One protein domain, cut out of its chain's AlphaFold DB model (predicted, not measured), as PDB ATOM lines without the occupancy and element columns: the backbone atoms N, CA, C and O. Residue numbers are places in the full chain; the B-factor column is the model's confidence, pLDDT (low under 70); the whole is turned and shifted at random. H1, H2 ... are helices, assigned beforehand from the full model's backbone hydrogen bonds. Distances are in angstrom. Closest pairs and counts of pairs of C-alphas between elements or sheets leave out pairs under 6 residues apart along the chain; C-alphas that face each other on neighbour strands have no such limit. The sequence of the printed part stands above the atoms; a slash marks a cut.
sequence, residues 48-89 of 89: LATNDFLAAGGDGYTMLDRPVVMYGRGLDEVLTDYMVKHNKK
ATOM      1  N   LEU A  48     -24.713  12.728  -6.141       94.56
ATOM      2  CA  LEU A  48     -25.857  12.071  -6.760       94.56
ATOM      3  C   LEU A  48     -25.541  10.585  -6.934       94.56
ATOM      4  O   LEU A  48     -24.511  10.242  -7.508       94.56
ATOM      5  N   ALA A  49     -26.444   9.721  -6.479       94.75
ATOM      6  CA  ALA A  49     -26.453   8.318  -6.868       94.75
ATOM      7  C   ALA A  49     -27.353   8.159  -8.102       94.75
ATOM      8  O   ALA A  49     -28.514   8.565  -8.076       94.75
ATOM      9  N   THR A  50     -26.812   7.592  -9.178       95.12
ATOM     10  CA  THR A  50     -27.528   7.318 -10.430       95.12
ATOM     11  C   THR A  50     -26.930   6.080 -11.102       95.12
ATOM     12  O   THR A  50     -25.865   5.616 -10.696       95.12
ATOM     13  N   ASN A  51     -27.613   5.531 -12.106       94.75
ATOM     14  CA  ASN A  51     -27.063   4.457 -12.930       94.75
ATOM     15  C   ASN A  51     -25.971   4.969 -13.887       94.75
ATOM     16  O   ASN A  51     -25.844   6.172 -14.132       94.75
ATOM     17  N   ASP A  52     -25.188   4.036 -14.415       94.81
ATOM     18  CA  ASP A  52     -24.085   4.288 -15.341       94.81
ATOM     19  C   ASP A  52     -24.543   4.938 -16.656       94.81
ATOM     20  O   ASP A  52     -23.895   5.865 -17.133       94.81
ATOM     21  N   PHE A  53     -25.693   4.530 -17.197       94.38
ATOM     22  CA  PHE A  53     -26.264   5.102 -18.416       94.38
ATOM     23  C   PHE A  53     -26.489   6.617 -18.305       94.38
ATOM     24  O   PHE A  53     -26.063   7.375 -19.178       94.38
ATOM     25  N   LEU A  54     -27.121   7.084 -17.224       95.25
ATOM     26  CA  LEU A  54     -27.336   8.513 -16.987       95.25
ATOM     27  C   LEU A  54     -26.037   9.230 -16.602       95.25
ATOM     28  O   LEU A  54     -25.843  10.374 -17.008       95.25
ATOM     29  N   ALA A  55     -25.143   8.572 -15.852       95.56
ATOM     30  CA  ALA A  55     -23.829   9.126 -15.516       95.56
ATOM     31  C   ALA A  55     -22.973   9.387 -16.767       95.56
ATOM     32  O   ALA A  55     -22.255  10.378 -16.812       95.56
ATOM     33  N   ALA A  56     -23.105   8.555 -17.802       95.56
ATOM     34  CA  ALA A  56     -22.458   8.728 -19.103       95.56
ATOM     35  C   ALA A  56     -23.202   9.701 -20.048       95.56
ATOM     36  O   ALA A  56     -22.857   9.813 -21.223       95.56
ATOM     37  N   GLY A  57     -24.245  10.392 -19.572       94.75
ATOM     38  CA  GLY A  57     -24.987  11.385 -20.355       94.75
ATOM     39  C   GLY A  57     -26.189  10.856 -21.147       94.75
ATOM     40  O   GLY A  57     -26.745  11.589 -21.973       94.75
ATOM     41  N   GLY A  58     -26.620   9.618 -20.890       94.50
ATOM     42  CA  GLY A  58     -27.833   9.023 -21.455       94.50
ATOM     43  C   GLY A  58     -29.082   9.892 -21.260       94.50
ATOM     44  O   GLY A  58     -29.134  10.760 -20.391       94.50
ATOM     45  N   ASP A  59     -30.089   9.721 -22.119       92.38
ATOM     46  CA  ASP A  59     -31.331  10.521 -22.142       92.38
ATOM     47  C   ASP A  59     -31.149  12.053 -22.227       92.38
ATOM     48  O   ASP A  59     -32.082  12.829 -21.998       92.38
ATOM     49  N   GLY A  60     -29.959  12.507 -22.630       91.81
ATOM     50  CA  GLY A  60     -29.612  13.924 -22.721       91.81
ATOM     51  C   GLY A  60     -29.133  14.528 -21.400       91.81
ATOM     52  O   GLY A  60     -29.022  15.751 -21.307       91.81
ATOM     53  N   TYR A  61     -28.812  13.704 -20.398       94.19
ATOM     54  CA  TYR A  61     -28.202  14.123 -19.134       94.19
ATOM     55  C   TYR A  61     -26.698  14.404 -19.261       94.19
ATOM     56  O   TYR A  61     -25.921  14.115 -18.359       94.19
ATOM     57  N   THR A  62     -26.259  15.014 -20.364       95.75
ATOM     58  CA  THR A  62     -24.833  15.255 -20.658       95.75
ATOM     59  C   THR A  62     -24.123  16.098 -19.597       95.75
ATOM     60  O   THR A  62     -22.909  16.022 -19.459       95.75
ATOM     61  N   MET A  63     -24.861  16.867 -18.789       94.94
ATOM     62  CA  MET A  63     -24.298  17.607 -17.656       94.94
ATOM     63  C   MET A  63     -23.787  16.712 -16.511       94.94
ATOM     64  O   MET A  63     -23.051  17.211 -15.651       94.94
ATOM     65  N   LEU A  64     -24.215  15.442 -16.475       95.81
ATOM     66  CA  LEU A  64     -23.812  14.434 -15.493       95.81
ATOM     67  C   LEU A  64     -22.526  13.697 -15.872       95.81
ATOM     68  O   LEU A  64     -21.976  13.051 -14.984       95.81
ATOM     69  N   ASP A  65     -22.030  13.842 -17.107       95.19
ATOM     70  CA  ASP A  65     -20.725  13.317 -17.526       95.19
ATOM     71  C   ASP A  65     -19.607  14.067 -16.781       95.19
ATOM     72  O   ASP A  65     -19.121  15.136 -17.164       95.19
ATOM     73  N   ARG A  66     -19.329  13.566 -15.580       94.00
ATOM     74  CA  ARG A  66     -18.509  14.156 -14.523       94.00
ATOM     75  C   ARG A  66     -17.712  13.023 -13.872       94.00
ATOM     76  O   ARG A  66     -18.154  11.875 -13.902       94.00
ATOM     77  N   PRO A  67     -16.585  13.320 -13.201       94.88
ATOM     78  CA  PRO A  67     -15.830  12.299 -12.484       94.88
ATOM     79  C   PRO A  67     -16.699  11.537 -11.474       94.88
ATOM     80  O   PRO A  67     -17.267  12.129 -10.550       94.88
ATOM     81  N   VAL A  68     -16.780  10.217 -11.645       95.19
ATOM     82  CA  VAL A  68     -17.487   9.320 -10.729       95.19
ATOM     83  C   VAL A  68     -16.655   9.150  -9.462       95.19
ATOM     84  O   VAL A  68     -15.494   8.752  -9.514       95.19
ATOM     85  N   VAL A  69     -17.253   9.456  -8.313       95.00
ATOM     86  CA  VAL A  69     -16.569   9.382  -7.010       95.00
ATOM     87  C   VAL A  69     -16.641   7.995  -6.367       95.00
ATOM     88  O   VAL A  69     -15.847   7.693  -5.481       95.00
ATOM     89  N   MET A  70     -17.601   7.161  -6.779       94.94
ATOM     90  CA  MET A  70     -17.826   5.814  -6.252       94.94
ATOM     91  C   MET A  70     -18.677   4.999  -7.229       94.94
ATOM     92  O   MET A  70     -19.657   5.518  -7.762       94.94
ATOM     93  N   TYR A  71     -18.345   3.720  -7.404       94.38
ATOM     94  CA  TYR A  71     -19.198   2.755  -8.097       94.38
ATOM     95  C   TYR A  71     -19.983   1.919  -7.085       94.38
ATOM     96  O   TYR A  71     -19.431   1.454  -6.088       94.38
ATOM     97  N   GLY A  72     -21.280   1.761  -7.343       92.06
ATOM     98  CA  GLY A  72     -22.158   0.864  -6.595       92.06
ATOM     99  C   GLY A  72     -22.227  -0.535  -7.215       92.06
ATOM    100  O   GLY A  72     -21.575  -0.825  -8.215       92.06
ATOM    101  N   ARG A  73     -23.054  -1.392  -6.612       94.62
ATOM    102  CA  ARG A  73     -23.438  -2.700  -7.167       94.62
ATOM    103  C   ARG A  73     -24.482  -2.532  -8.280       94.62
ATOM    104  O   ARG A  73     -25.014  -1.435  -8.464       94.62
ATOM    105  N   GLY A  74     -24.791  -3.622  -8.981       95.06
ATOM    106  CA  GLY A  74     -25.868  -3.663  -9.973       95.06
ATOM    107  C   GLY A  74     -27.214  -3.208  -9.395       95.06
ATOM    108  O   GLY A  74     -27.502  -3.416  -8.213       95.06
ATOM    109  N   LEU A  75     -28.038  -2.549 -10.217       94.06
ATOM    110  CA  LEU A  75     -29.352  -2.046  -9.789       94.06
ATOM    111  C   LEU A  75     -30.284  -3.172  -9.327       94.06
ATOM    112  O   LEU A  75     -31.053  -2.988  -8.386       94.06
ATOM    113  N   ASP A  76     -30.211  -4.319  -9.993       95.38
ATOM    114  CA  ASP A  76     -30.934  -5.545  -9.672       95.38
ATOM    115  C   ASP A  76     -30.552  -6.082  -8.293       95.38
ATOM    116  O   ASP A  76     -31.429  -6.385  -7.482       95.38
ATOM    117  N   GLU A  77     -29.258  -6.118  -7.985       95.50
ATOM    118  CA  GLU A  77     -28.758  -6.527  -6.678       95.50
ATOM    119  C   GLU A  77     -29.196  -5.559  -5.574       95.50
ATOM    120  O   GLU A  77     -29.718  -5.982  -4.544       95.50
ATOM    121  N   VAL A  78     -29.030  -4.249  -5.796       94.88
ATOM    122  CA  VAL A  78     -29.426  -3.216  -4.826       94.88
ATOM    123  C   VAL A  78     -30.929  -3.275  -4.549       94.88
ATOM    124  O   VAL A  78     -31.349  -3.173  -3.393       94.88
ATOM    125  N   LEU A  79     -31.746  -3.453  -5.590       94.44
ATOM    126  CA  LEU A  79     -33.194  -3.558  -5.449       94.44
ATOM    127  C   LEU A  79     -33.596  -4.843  -4.719       94.44
ATOM    128  O   LEU A  79     -34.424  -4.789  -3.808       94.44
ATOM    129  N   THR A  80     -32.995  -5.975  -5.086       96.44
ATOM    130  CA  THR A  80     -33.251  -7.272  -4.449       96.44
ATOM    131  C   THR A  80     -32.923  -7.216  -2.963       96.44
ATOM    132  O   THR A  80     -33.768  -7.554  -2.135       96.44
ATOM    133  N   ASP A  81     -31.746  -6.702  -2.605       95.62
ATOM    134  CA  ASP A  81     -31.332  -6.557  -1.210       95.62
ATOM    135  C   ASP A  81     -32.263  -5.625  -0.434       95.62
ATOM    136  O   ASP A  81     -32.629  -5.911   0.712       95.62
ATOM    137  N   TYR A  82     -32.685  -4.515  -1.050       94.62
ATOM    138  CA  TYR A  82     -33.642  -3.603  -0.434       94.62
ATOM    139  C   TYR A  82     -34.973  -4.302  -0.148       94.62
ATOM    140  O   TYR A  82     -35.489  -4.182   0.967       94.62
ATOM    141  N   MET A  83     -35.505  -5.046  -1.122       95.62
ATOM    142  CA  MET A  83     -36.747  -5.802  -0.977       95.62
ATOM    143  C   MET A  83     -36.619  -6.866   0.108       95.62
ATOM    144  O   MET A  83     -37.430  -6.873   1.023       95.62
ATOM    145  N   VAL A  84     -35.583  -7.708   0.076       95.81
ATOM    146  CA  VAL A  84     -35.356  -8.749   1.095       95.81
ATOM    147  C   VAL A  84     -35.276  -8.141   2.495       95.81
ATOM    148  O   VAL A  84     -35.904  -8.644   3.424       95.81
ATOM    149  N   LYS A  85     -34.559  -7.022   2.649       95.81
ATOM    150  CA  LYS A  85     -34.394  -6.340   3.939       95.81
ATOM    151  C   LYS A  85     -35.692  -5.731   4.486       95.81
ATOM    152  O   LYS A  85     -35.848  -5.650   5.704       95.81
ATOM    153  N   HIS A  86     -36.595  -5.269   3.620       93.94
ATOM    154  CA  HIS A  86     -37.823  -4.562   4.020       93.94
ATOM    155  C   HIS A  86     -39.103  -5.378   3.830       93.94
ATOM    156  O   HIS A  86     -40.179  -4.904   4.197       93.94
ATOM    157  N   ASN A  87     -39.003  -6.604   3.319       87.69
ATOM    158  CA  ASN A  87     -40.105  -7.548   3.242       87.69
ATOM    159  C   ASN A  87     -40.413  -8.088   4.646       87.69
ATOM    160  O   ASN A  87     -39.982  -9.174   5.037       87.69
ATOM    161  N   LYS A  88     -41.114  -7.281   5.444       65.69
ATOM    162  CA  LYS A  88     -41.714  -7.724   6.701       65.69
ATOM    163  C   LYS A  88     -42.957  -8.544   6.361       65.69
ATOM    164  O   LYS A  88     -43.838  -8.039   5.670       65.69
ATOM    165  N   LYS A  89     -42.992  -9.793   6.829       56.69
ATOM    166  CA  LYS A  89     -44.236 -10.568   6.921       56.69
ATOM    167  C   LYS A  89     -45.221  -9.887   7.863       56.69
ATOM    168  O   LYS A  89     -44.744  -9.286   8.854       56.69
TER     169      LYS A  89
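AT A GLANCE: This is residues 48 to 89 of the 89 residues of a protein of Spirochaetales bacterium (UniProt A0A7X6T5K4). With little regular structure, this is a loop of chain beside the short helix H1 at one end, from which an arm, residues 76 to 89, of which 76 to 86 belong to H2, sticks out and makes the length. The printed part has 42 residues with two named helices, H1 then H2, and no named strand; the class is all helix, with 16 residues in named elements. It is only just loose, close to extended, with a radius of gyration of the C-alphas of 13.5 A and spans of 42 by 21 by 14 A.

IN THESE COORDINATES: Find C-alpha 52 at (-24.085, 4.288, -15.341); there H1 begins, residues 52 to 55. Go on to C-alpha 75 at (-29.352, -2.046, -9.789), where H2, residues 75 to 86, starts its 16.4 A to C-alpha 86 at (-37.823, -4.562, 4.020).

HOW THE PARTS SIT: H1 and H2 are apart. In H2 every O i to N i+4 pair is within hydrogen-bond range; H1 is too short for such a pair.

THE WHOLE: The C-alphas farthest apart, of Thr 62 and Lys 89, are 42.5 A apart. The link H1 to H2, 19 residues, is long. The printed part has no cut; residues 88 to 89 are under pLDDT 70.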